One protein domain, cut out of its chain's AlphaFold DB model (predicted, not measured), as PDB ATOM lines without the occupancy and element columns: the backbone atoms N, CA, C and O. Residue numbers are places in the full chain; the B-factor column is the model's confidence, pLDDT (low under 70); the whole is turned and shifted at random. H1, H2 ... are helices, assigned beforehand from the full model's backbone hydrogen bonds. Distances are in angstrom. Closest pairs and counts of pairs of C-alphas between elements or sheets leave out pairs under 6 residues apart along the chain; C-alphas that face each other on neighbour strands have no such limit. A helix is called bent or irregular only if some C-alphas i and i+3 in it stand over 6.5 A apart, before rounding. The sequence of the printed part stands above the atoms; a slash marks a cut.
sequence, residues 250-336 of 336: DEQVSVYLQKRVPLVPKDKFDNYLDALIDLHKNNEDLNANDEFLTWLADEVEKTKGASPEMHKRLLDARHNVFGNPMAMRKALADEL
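What this domain is: This is residues 250 to 336 of the 336 residues of a protein of Diutina rugosa (UniProt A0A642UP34). Two helical hairpins, H1 with H2 and H3 with H4, meet side on and offset along their length as a loose four-helix bundle, up and down, each helix running against the one before it. H5 folds back along H4, making an extra arm on that side of the bundle. The printed part has 87 residues with five named helices, H1 to H5 in chain order, and no named strand, an all-helix domain. It is compact, with a radius of gyration of the C-alphas of 12.6 A and spans of 38 by 29 by 20 A.

How they stand to each other: H2, residues 266 to 282, touches H1, residues 250 to 263, in a hairpin at a shallow tilt of 27 degrees, opposite ways; their closest C-alphas, Val 261 and Tyr 272, are 5.7 A apart. With residues 277 to 281 alone, H2 touches residues 317 to 321 of H4, residues 308 to 321, the same way at 27 degrees, a shallow tilt; the closest C-alphas, Lys 281 and Val 321, are 6.5 A apart. H4, the hub, forms a hairpin with H3, residues 290 to 303, opposite ways at a shallow 26 degrees; the closest C-alphas, Thr 303 and His 311, are 5.1 A apart. H3 touches H1 with residues 292 to 295 alone, the same way at a steep tilt of 40 degrees; the closest C-alphas, Gln 258 and Phe 292, are 5.9 A apart. H5, residues 325 to 334, forms a hairpin with H4, opposite ways at 32 degrees, only just shallow; the C-alphas of His 319 and Pro 325, their closest, are 5.1 A apart. H2 and H3 are apart, as are H1 and H4. In H3 and H4 every O i to N i+4 pair is within hydrogen-bond range; in H1 8 of 10 are, in H2 11 of 13 and in H5 4 of 6.

Where its parts are: H2 is 25.0 A long and irregular, C-alphas 267 and 270 being 7.3 A apart. H1, 20.2 A, begins at C-alpha 250 (181.379, 192.044, 217.353) and is only just irregular, with C-alphas 259 and 262 6.6 A apart. H3 is 20.0 A and H4 19.0 A long. H5, 15.2 A, ends at C-alpha 334 (185.172, 203.115, 184.929).

The domain as a whole: The C-alphas of Gln 252 and Leu 336, the two farthest apart, are 38.4 A apart. The printed part has no cut and no long link. Mean pLDDT of the printed part is 86.2; residues 329 to 336 are under 70.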
ATOM      1  N   ASP A 250     181.500 191.381 218.654       78.88
ATOM      2  CA  ASP A 250     181.379 192.044 217.353       78.88
ATOM      3  C   ASP A 250     182.035 191.236 216.228       78.88
ATOM      4  O   ASP A 250     181.517 191.183 215.114       78.88
ATOM      5  N   GLU A 251     183.144 190.553 216.514       83.44
ATOM      6  CA  GLU A 251     183.802 189.664 215.559       83.44
ATOM      7  C   GLU A 251     182.920 188.448 215.256       83.44
ATOM      8  O   GLU A 251     182.738 188.095 214.091       83.44
ATOM      9  N   GLN A 252     182.281 187.861 216.272       77.88
ATOM     10  CA  GLN A 252     181.354 186.740 216.087       77.88
ATOM     11  C   GLN A 252     180.126 187.150 215.264       77.88
ATOM     12  O   GLN A 252     179.727 186.436 214.339       77.88
ATOM     13  N   VAL A 253     179.546 188.319 215.554       81.12
ATOM     14  CA  VAL A 253     178.417 188.861 214.789       81.12
ATOM     15  C   VAL A 253     178.832 189.190 213.360       81.12
ATOM     16  O   VAL A 253     178.126 188.831 212.417       81.12
ATOM     17  N   SER A 254     179.996 189.808 213.181       88.69
ATOM     18  CA  SER A 254     180.576 190.105 211.873       88.69
ATOM     19  C   SER A 254     180.749 188.830 211.046       88.69
ATOM     20  O   SER A 254     180.248 188.755 209.923       88.69
ATOM     21  N   VAL A 255     181.371 187.790 211.607       87.00
ATOM     22  CA  VAL A 255     181.558 186.486 210.949       87.00
ATOM     23  C   VAL A 255     180.215 185.846 210.595       87.00
ATOM     24  O   VAL A 255     180.034 185.353 209.478       87.00
ATOM     25  N   TYR A 256     179.247 185.879 211.516       85.62
ATOM     26  CA  TYR A 256     177.901 185.364 211.278       85.62
ATOM     27  C   TYR A 256     177.220 186.076 210.102       85.62
ATOM     28  O   TYR A 256     176.735 185.419 209.176       85.62
ATOM     29  N   LEU A 257     177.206 187.410 210.111       88.50
ATOM     30  CA  LEU A 257     176.556 188.213 209.082       88.50
ATOM     31  C   LEU A 257     177.239 188.048 207.721       88.50
ATOM     32  O   LEU A 257     176.546 187.811 206.735       88.50
ATOM     33  N   GLN A 258     178.574 188.060 207.665       93.06
ATOM     34  CA  GLN A 258     179.336 187.813 206.434       93.06
ATOM     35  C   GLN A 258     178.981 186.466 205.792       93.06
ATOM     36  O   GLN A 258     178.825 186.375 204.577       93.06
ATOM     37  N   LYS A 259     178.782 185.419 206.601       90.62
ATOM     38  CA  LYS A 259     178.358 184.099 206.114       90.62
ATOM     39  C   LYS A 259     176.890 184.062 205.677       90.62
ATOM     40  O   LYS A 259     176.520 183.266 204.815       90.62
ATOM     41  N   ARG A 260     176.025 184.871 206.297       88.81
ATOM     42  CA  ARG A 260     174.573 184.852 206.057       88.81
ATOM     43  C   ARG A 260     174.134 185.736 204.902       88.81
ATOM     44  O   ARG A 260     173.277 185.293 204.145       88.81
ATOM     45  N   VAL A 261     174.710 186.926 204.739       92.19
ATOM     46  CA  VAL A 261     174.353 187.885 203.676       92.19
ATOM     47  C   VAL A 261     174.283 187.230 202.278       92.19
ATOM     48  O   VAL A 261     173.289 187.446 201.588       92.19
ATOM     49  N   PRO A 262     175.225 186.357 201.862       93.69
ATOM     50  CA  PRO A 262     175.153 185.681 200.560       93.69
ATOM     51  C   PRO A 262     173.991 184.688 200.400       93.69
ATOM     52  O   PRO A 262     173.650 184.305 199.283       93.69
ATOM     53  N   LEU A 263     173.429 184.207 201.512       91.25
ATOM     54  CA  LEU A 263     172.494 183.079 201.561       91.25
ATOM     55  C   LEU A 263     171.050 183.504 201.853       91.25
ATOM     56  O   LEU A 263     170.141 182.675 201.758       91.25
ATOM     57  N   VAL A 264     170.825 184.751 202.268       85.50
ATOM     58  CA  VAL A 264     169.490 185.202 202.672       85.50
ATOM     59  C   VAL A 264     168.576 185.461 201.465       85.50
ATOM     60  O   VAL A 264     169.034 185.907 200.412       85.50
ATOM     61  N   PRO A 265     167.261 185.213 201.604       88.81
ATOM     62  CA  PRO A 265     166.266 185.594 200.604       88.81
ATOM     63  C   PRO A 265     166.284 187.096 200.277       88.81
ATOM     64  O   PRO A 265     166.627 187.921 201.125       88.81
ATOM     65  N   LYS A 266     165.848 187.462 199.063       86.75
ATOM     66  CA  LYS A 266     165.869 188.855 198.572       86.75
ATOM     67  C   LYS A 266     165.133 189.842 199.481       86.75
ATOM     68  O   LYS A 266     165.598 190.959 199.641       86.75
ATOM     69  N   ASP A 267     164.020 189.434 200.082       84.75
ATOM     70  CA  ASP A 267     163.218 190.254 201.001       84.75
ATOM     71  C   ASP A 267     163.924 190.551 202.335       84.75
ATOM     72  O   ASP A 267     163.534 191.476 203.042       84.75
ATOM     73  N   LYS A 268     164.970 189.789 202.677       81.31
ATOM     74  CA  LYS A 268     165.769 189.967 203.900       81.31
ATOM     75  C   LYS A 268     167.173 190.499 203.634       81.31
ATOM     76  O   LYS A 268     167.850 190.899 204.578       81.31
ATOM     77  N   PHE A 269     167.611 190.482 202.376       89.12
ATOM     78  CA  PHE A 269     168.969 190.827 201.971       89.12
ATOM     79  C   PHE A 269     169.403 192.198 202.486       89.12
ATOM     80  O   PHE A 269     170.448 192.306 203.125       89.12
ATOM     81  N   ASP A 270     168.560 193.212 202.285       88.88
ATOM     82  CA  ASP A 270     168.874 194.585 202.675       88.88
ATOM     83  C   ASP A 270     169.132 194.716 204.174       88.88
ATOM     84  O   ASP A 270     170.127 195.319 204.558       88.88
ATOM     85  N   ASN A 271     168.310 194.078 205.010       84.31
ATOM     86  CA  ASN A 271     168.463 194.153 206.461       84.31
ATOM     87  C   ASN A 271     169.787 193.529 206.912       84.31
ATOM     88  O   ASN A 271     170.489 194.098 207.740       84.31
ATOM     89  N   TYR A 272     170.135 192.352 206.381       88.88
ATOM     90  CA  TYR A 272     171.379 191.667 206.742       88.88
ATOM     91  C   TYR A 272     172.612 192.437 206.256       88.88
ATOM     92  O   TYR A 272     173.602 192.527 206.983       88.88
ATOM     93  N   LEU A 273     172.550 192.999 205.046       91.69
ATOM     94  CA  LEU A 273     173.627 193.813 204.497       91.69
ATOM     95  C   LEU A 273     173.805 195.113 205.292       91.69
ATOM     96  O   LEU A 273     174.934 195.437 205.650       91.69
ATOM     97  N   ASP A 274     172.721 195.824 205.612       90.06
ATOM     98  CA  ASP A 274     172.774 197.044 206.431       90.06
ATOM     99  C   ASP A 274     173.307 196.755 207.826       90.06
ATOM    100  O   ASP A 274     174.190 197.456 208.301       90.06
ATOM    101  N   ALA A 275     172.854 195.670 208.451       87.25
ATOM    102  CA  ALA A 275     173.339 195.252 209.756       87.25
ATOM    103  C   ALA A 275     174.857 194.998 209.771       87.25
ATOM    104  O   ALA A 275     175.532 195.369 210.733       87.25
ATOM    105  N   LEU A 276     175.401 194.391 208.708       91.31
ATOM    106  CA  LEU A 276     176.839 194.157 208.565       91.31
ATOM    107  C   LEU A 276     177.606 195.456 208.282       91.31
ATOM    108  O   LEU A 276     178.671 195.676 208.856       91.31
ATOM    109  N   ILE A 277     177.063 196.316 207.417       92.75
ATOM    110  CA  ILE A 277     177.648 197.622 207.096       92.75
ATOM    111  C   ILE A 277     177.698 198.511 208.339       92.75
ATOM    112  O   ILE A 277     178.740 199.092 208.628       92.75
ATOM    113  N   ASP A 278     176.592 198.614 209.074       88.81
ATOM    114  CA  ASP A 278     176.494 199.401 210.303       88.81
ATOM    115  C   ASP A 278     177.509 198.916 211.335       88.81
ATOM    116  O   ASP A 278     178.174 199.725 211.977       88.81
ATOM    117  N   LEU A 279     177.656 197.598 211.478       87.62
ATOM    118  CA  LEU A 279     178.618 197.005 212.396       87.62
ATOM    119  C   LEU A 279     180.059 197.417 212.050       87.62
ATOM    120  O   LEU A 279     180.768 197.920 212.914       87.62
ATOM    121  N   HIS A 280     180.470 197.281 210.785       92.19
ATOM    122  CA  HIS A 280     181.825 197.653 210.336       92.19
ATOM    123  C   HIS A 280     182.065 199.166 210.323       92.19
ATOM    124  O   HIS A 280     183.191 199.611 210.502       92.19
ATOM    125  N   LYS A 281     181.018 199.983 210.156       89.88
ATOM    126  CA  LYS A 281     181.122 201.445 210.296       89.88
ATOM    127  C   LYS A 281     181.325 201.887 211.743       89.88
ATOM    128  O   LYS A 281     181.951 202.917 211.970       89.88
ATOM    129  N   ASN A 282     180.756 201.154 212.696       86.44
ATOM    130  CA  ASN A 282     180.833 201.487 214.118       86.44
ATOM    131  C   ASN A 282     182.044 200.851 214.817       86.44
ATOM    132  O   ASN A 282     182.384 201.272 215.922       86.44
ATOM    133  N   ASN A 283     182.692 199.868 214.189       85.94
ATOM    134  CA  ASN A 283     183.874 199.199 214.713       85.94
ATOM    135  C   ASN A 283     184.901 198.956 213.591       85.94
ATOM    136  O   ASN A 283     184.801 197.989 212.834       85.94
ATOM    137  N   GLU A 284     185.891 199.853 213.503       84.69
ATOM    138  CA  GLU A 284     186.948 199.838 212.476       84.69
ATOM    139  C   GLU A 284     187.956 198.686 212.648       84.69
ATOM    140  O   GLU A 284     188.703 198.390 211.716       84.69
ATOM    141  N   ASP A 285     187.980 198.019 213.808       87.62
ATOM    142  CA  ASP A 285     188.883 196.891 214.070       87.62
ATOM    143  C   ASP A 285     188.384 195.579 213.432       87.62
ATOM    144  O   ASP A 285     189.105 194.574 213.387       87.62
ATOM    145  N   LEU A 286     187.146 195.563 212.927       90.50
ATOM    146  CA  LEU A 286     186.548 194.391 212.300       90.50
ATOM    147  C   LEU A 286     187.084 194.166 210.890       90.50
ATOM    148  O   LEU A 286     187.161 195.068 210.062       90.50
ATOM    149  N   ASN A 287     187.375 192.901 210.586       91.31
ATOM    150  CA  ASN A 287     187.856 192.497 209.273       91.31
ATOM    151  C   ASN A 287     186.781 191.727 208.500       91.31
ATOM    152  O   ASN A 287     186.121 190.820 209.023       91.31
ATOM    153  N   ALA A 288     186.624 192.077 207.225       93.06
ATOM    154  CA  ALA A 288     185.898 191.257 206.268       93.06
ATOM    155  C   ALA A 288     186.801 190.111 205.790       93.06
ATOM    156  O   ALA A 288     187.967 190.328 205.466       93.06
ATOM    157  N   ASN A 289     186.275 188.890 205.757       92.00
ATOM    158  CA  ASN A 289     187.003 187.720 205.291       92.00
ATOM    159  C   ASN A 289     187.034 187.653 203.755       92.00
ATOM    160  O   ASN A 289     186.154 188.175 203.064       92.00
ATOM    161  N   ASP A 290     188.052 186.978 203.221       93.38
ATOM    162  CA  ASP A 290     188.299 186.899 201.777       93.38
ATOM    163  C   ASP A 290     187.136 186.258 200.999       93.38
ATOM    164  O   ASP A 290     186.872 186.637 199.856       93.38
ATOM    165  N   GLU A 291     186.419 185.307 201.607       94.62
ATOM    166  CA  GLU A 291     185.266 184.639 200.990       94.62
ATOM    167  C   GLU A 291     184.120 185.634 200.755       94.62
ATOM    168  O   GLU A 291     183.600 185.734 199.641       94.62
ATOM    169  N   PHE A 292     183.782 186.432 201.770       95.75
ATOM    170  CA  PHE A 292     182.780 187.488 201.674       95.75
ATOM    171  C   PHE A 292     183.205 188.590 200.701       95.75
ATOM    172  O   PHE A 292     182.396 189.024 199.885       95.75
ATOM    173  N   LEU A 293     184.470 189.020 200.736       94.88
ATOM    174  CA  LEU A 293     184.986 190.041 199.818       94.88
ATOM    175  C   LEU A 293     184.935 189.586 198.354       94.88
ATOM    176  O   LEU A 293     184.588 190.375 197.471       94.88
ATOM    177  N   THR A 294     185.256 188.316 198.099       95.06
ATOM    178  CA  THR A 294     185.155 187.707 196.767       95.06
ATOM    179  C   THR A 294     183.700 187.669 196.310       95.06
ATOM    180  O   THR A 294     183.386 188.143 195.218       95.06
ATOM    181  N   TRP A 295     182.796 187.196 197.173       96.31
ATOM    182  CA  TRP A 295     181.364 187.205 196.890       96.31
ATOM    183  C   TRP A 295     180.842 188.621 196.600       96.31
ATOM    184  O   TRP A 295     180.124 188.816 195.622       96.31
ATOM    185  N   LEU A 296     181.228 189.616 197.403       95.62
ATOM    186  CA  LEU A 296     180.786 191.001 197.247       95.62
ATOM    187  C   LEU A 296     181.249 191.590 195.909       95.62
ATOM    188  O   LEU A 296     180.487 192.298 195.254       95.62
ATOM    189  N   ALA A 297     182.476 191.284 195.479       93.38
ATOM    190  CA  ALA A 297     182.979 191.701 194.175       93.38
ATOM    191  C   ALA A 297     182.166 191.088 193.020       93.38
ATOM    192  O   ALA A 297     181.773 191.811 192.103       93.38
ATOM    193  N   ASP A 298     181.863 189.791 193.089       94.19
ATOM    194  CA  ASP A 298     181.037 189.113 192.085       94.19
ATOM    195  C   ASP A 298     179.600 189.655 192.063       94.19
ATOM    196  O   ASP A 298     178.998 189.808 190.999       94.19
ATOM    197  N   GLU A 299     179.030 189.951 193.232       94.12
ATOM    198  CA  GLU A 299     177.660 190.449 193.347       94.12
ATOM    199  C   GLU A 299     177.518 191.881 192.801       94.12
ATOM    200  O   GLU A 299     176.541 192.195 192.114       94.12
ATOM    201  N   VAL A 300     178.524 192.739 193.008       93.06
ATOM    202  CA  VAL A 300     178.611 194.057 192.353       93.06
ATOM    203  C   VAL A 300     178.541 193.920 190.828       93.06
ATOM    204  O   VAL A 300     177.741 194.605 190.195       93.06
ATOM    205  N   GLU A 301     179.308 193.014 190.222       91.56
ATOM    206  CA  GLU A 301     179.270 192.820 188.765       91.56
ATOM    207  C   GLU A 301     177.932 192.245 188.276       91.56
ATOM    208  O   GLU A 301     177.415 192.680 187.248       91.56
ATOM    209  N   LYS A 302     177.307 191.319 189.018       91.19
ATOM    210  CA  LYS A 302     175.984 190.768 188.654       91.19
ATOM    211  C   LYS A 302     174.874 191.815 188.688       91.19
ATOM    212  O   LYS A 302     173.927 191.740 187.905       91.19
ATOM    213  N   THR A 303     174.955 192.764 189.619       89.25
ATOM    214  CA  THR A 303     173.955 193.835 189.762       89.25
ATOM    215  C   THR A 303     174.112 194.941 188.719       89.25
ATOM    216  O   THR A 303     173.161 195.700 188.488       89.25
ATOM    217  N   LYS A 304     175.257 194.992 188.028       86.88
ATOM    218  CA  LYS A 304     175.562 195.962 186.975       86.88
ATOM    219  C   LYS A 304     174.532 195.887 185.844       86.88
ATOM    220  O   LYS A 304     174.357 194.866 185.186       86.88
ATOM    221  N   GLY A 305     173.800 196.981 185.639       79.12
ATOM    222  CA  GLY A 305     172.732 197.090 184.635       79.12
ATOM    223  C   GLY A 305     171.397 196.422 184.999       79.12
ATOM    224  O   GLY A 305     170.386 196.754 184.385       79.12
ATOM    225  N   ALA A 306     171.351 195.542 186.005       83.06
ATOM    226  CA  ALA A 306     170.117 194.890 186.457       83.06
ATOM    227  C   ALA A 306     169.359 195.717 187.510       83.06
ATOM    228  O   ALA A 306     168.131 195.776 187.483       83.06
ATOM    229  N   SER A 307     170.083 196.358 188.434       86.88
ATOM    230  CA  SER A 307     169.510 197.247 189.451       86.88
ATOM    231  C   SER A 307     170.504 198.362 189.799       86.88
ATOM    232  O   SER A 307     171.427 198.124 190.578       86.88
ATOM    233  N   PRO A 308     170.351 199.575 189.231       88.44
ATOM    234  CA  PRO A 308     171.300 200.676 189.435       88.44
ATOM    235  C   PRO A 308     171.458 201.096 190.902       88.44
ATOM    236  O   PRO A 308     172.557 201.415 191.347       88.44
ATOM    237  N   GLU A 309     170.363 201.078 191.662       88.69
ATOM    238  CA  GLU A 309     170.345 201.462 193.078       88.69
ATOM    239  C   GLU A 309     171.102 200.444 193.939       88.69
ATOM    240  O   GLU A 309     171.983 200.823 194.711       88.69
ATOM    241  N   MET A 310     170.818 199.150 193.746       89.69
ATOM    242  CA  MET A 310     171.517 198.069 194.443       89.69
ATOM    243  C   MET A 310     172.998 198.036 194.069       89.69
ATOM    244  O   MET A 310     173.854 197.913 194.940       89.69
ATOM    245  N   HIS A 311     173.303 198.191 192.781       92.00
ATOM    246  CA  HIS A 311     174.672 198.212 192.285       92.00
ATOM    247  C   HIS A 311     175.490 199.308 192.971       92.00
ATOM    248  O   HIS A 311     176.525 199.023 193.570       92.00
ATOM    249  N   LYS A 312     174.971 200.543 192.997       90.62
ATOM    250  CA  LYS A 312     175.614 201.667 193.686       90.62
ATOM    251  C   LYS A 312     175.836 201.385 195.174       90.62
ATOM    252  O   LYS A 312     176.882 201.740 195.713       90.62
ATOM    253  N   ARG A 313     174.863 200.761 195.840       91.25
ATOM    254  CA  ARG A 313     174.942 200.423 197.266       91.25
ATOM    255  C   ARG A 313     176.010 199.364 197.556       91.25
ATOM    256  O   ARG A 313     176.798 199.543 198.478       91.25
ATOM    257  N   LEU A 314     176.076 198.296 196.763       93.50
ATOM    258  CA  LEU A 314     177.109 197.265 196.907       93.50
ATOM    259  C   LEU A 314     178.503 197.806 196.566       93.50
ATOM    260  O   LEU A 314     179.475 197.455 197.233       93.50
ATOM    261  N   LEU A 315     178.599 198.692 195.568       91.81
ATOM    262  CA  LEU A 315     179.839 199.380 195.203       91.81
ATOM    263  C   LEU A 315     180.356 200.245 196.366       91.81
ATOM    264  O   LEU A 315     181.536 200.180 196.713       91.81
ATOM    265  N   ASP A 316     179.459 201.010 196.999       91.56
ATOM    266  CA  ASP A 316     179.758 201.810 198.192       91.56
ATOM    267  C   ASP A 316     180.236 200.928 199.349       91.56
ATOM    268  O   ASP A 316     181.313 201.161 199.893       91.56
ATOM    269  N   ALA A 317     179.503 199.856 199.661       93.56
ATOM    270  CA  ALA A 317     179.887 198.910 200.703       93.56
ATOM    271  C   ALA A 317     181.280 198.305 200.441       93.56
ATOM    272  O   ALA A 317     182.138 198.288 201.324       93.56
ATOM    273  N   ARG A 318     181.552 197.874 199.204       93.31
ATOM    274  CA  ARG A 318     182.828 197.263 198.811       93.31
ATOM    275  C   ARG A 318     184.022 198.189 198.998       93.31
ATOM    276  O   ARG A 318     185.084 197.720 199.395       93.31
ATOM    277  N   HIS A 319     183.891 199.468 198.656       90.19
ATOM    278  CA  HIS A 319     185.035 200.378 198.653       90.19
ATOM    279  C   HIS A 319     185.132 201.247 199.900       90.19
ATOM    280  O   HIS A 319     186.244 201.495 200.353       90.19
ATOM    281  N   ASN A 320     184.009 201.707 200.446       89.75
ATOM    282  CA  ASN A 320     183.996 202.646 201.564       89.75
ATOM    283  C   ASN A 320     183.836 201.969 202.929       89.75
ATOM    284  O   ASN A 320     184.167 202.599 203.927       89.75
ATOM    285  N   VAL A 321     183.340 200.727 202.980       92.12
ATOM    286  CA  VAL A 321     183.150 199.987 204.241       92.12
ATOM    287  C   VAL A 321     184.165 198.854 204.361       92.12
ATOM    288  O   VAL A 321     184.955 198.840 205.291       92.12
ATOM    289  N   PHE A 322     184.195 197.937 203.392       92.88
ATOM    290  CA  PHE A 322     185.020 196.722 203.472       92.88
ATOM    291  C   PHE A 322     186.347 196.807 202.706       92.88
ATOM    292  O   PHE A 322     187.080 195.823 202.614       92.88
ATOM    293  N   GLY A 323     186.647 197.951 202.093       85.12
ATOM    294  CA  GLY A 323     187.780 198.106 201.185       85.12
ATOM    295  C   GLY A 323     188.461 199.460 201.306       85.12
ATOM    296  O   GLY A 323     188.382 200.134 202.325       85.12
ATOM    297  N   ASN A 324     189.180 199.854 200.253       77.44
ATOM    298  CA  ASN A 324     189.898 201.126 200.227       77.44
ATOM    299  C   ASN A 324     189.045 202.238 199.579       77.44
ATOM    300  O   ASN A 324     188.806 202.166 198.365       77.44
ATOM    301  N   PRO A 325     188.704 203.324 200.305       74.94
ATOM    302  CA  PRO A 325     187.902 204.431 199.773       74.94
ATOM    303  C   PRO A 325     188.534 205.124 198.556       74.94
ATOM    304  O   PRO A 325     187.846 205.685 197.704       74.94
ATOM    305  N   MET A 326     189.864 205.077 198.416       72.62
ATOM    306  CA  MET A 326     190.557 205.634 197.247       72.62
ATOM    307  C   MET A 326     190.281 204.843 195.962       72.62
ATOM    308  O   MET A 326     190.328 205.418 194.874       72.62
ATOM    309  N   ALA A 327     189.963 203.549 196.070       72.38
ATOM    310  CA  ALA A 327     189.606 202.713 194.927       72.38
ATOM    311  C   ALA A 327     188.217 203.063 194.359       72.38
ATOM    312  O   ALA A 327     187.998 202.898 193.160       72.38
ATOM    313  N   MET A 328     187.326 203.641 195.176       71.88
ATOM    314  CA  MET A 328     185.987 204.081 194.761       71.88
ATOM    315  C   MET A 328     186.032 205.105 193.620       71.88
ATOM    316  O   MET A 328     185.250 205.035 192.675       71.88
ATOM    317  N   ARG A 329     186.979 206.054 193.667       67.06
ATOM    318  CA  ARG A 329     187.105 207.096 192.630       67.06
ATOM    319  C   ARG A 329     187.433 206.518 191.259       67.06
ATOM    320  O   ARG A 329     187.037 207.093 190.253       67.06
ATOM    321  N   LYS A 330     188.179 205.412 191.231       68.75
ATOM    322  CA  LYS A 330     188.517 204.704 189.998       68.75
ATOM    323  C   LYS A 330     187.316 203.909 189.487       68.75
ATOM    324  O   LYS A 330     186.997 204.019 188.315       68.75
ATOM    325  N   ALA A 331     186.616 203.201 190.374       64.62
ATOM    326  CA  ALA A 331     185.420 202.441 190.015       64.62
ATOM    327  C   ALA A 331     184.323 203.330 189.397       64.62
ATOM    328  O   ALA A 331     183.823 203.020 188.324       64.62
ATOM    329  N   LEU A 332     184.033 204.492 189.999       66.56
ATOM    330  CA  LEU A 332     183.069 205.459 189.450       66.56
ATOM    331  C   LEU A 332     183.487 206.035 188.087       66.56
ATOM    332  O   LEU A 332     182.631 206.399 187.288       66.56
ATOM    333  N   ALA A 333     184.793 206.154 187.832       63.09
ATOM    334  CA  ALA A 333     185.312 206.622 186.549       63.09
ATOM    335  C   ALA A 333     185.239 205.544 185.456       63.09
ATOM    336  O   ALA A 333     185.087 205.891 184.292       63.09
ATOM    337  N   ASP A 334     185.320 204.264 185.833       62.28
ATOM    338  CA  ASP A 334     185.172 203.115 184.929       62.28
ATOM    339  C   ASP A 334     183.682 202.788 184.628       62.28
ATOM    340  O   ASP A 334     183.392 201.952 183.768       62.28
ATOM    341  N   GLU A 335     182.733 203.431 185.326       63.28
ATOM    342  CA  GLU A 335     181.274 203.282 185.153       63.28
ATOM    343  C   GLU A 335     180.587 204.416 184.362       63.28
ATOM    344  O   GLU A 335     179.409 204.277 184.020       63.28
ATOM    345  N   LEU A 336     181.297 205.515 184.069       51.75
ATOM    346  CA  LEU A 336     180.837 206.650 183.244       51.75
ATOM    347  C   LEU A 336     181.146 206.450 181.753       51.75
ATOM    348  O   LEU A 336     180.307 206.886 180.931       51.75
TER     349      LEU A 336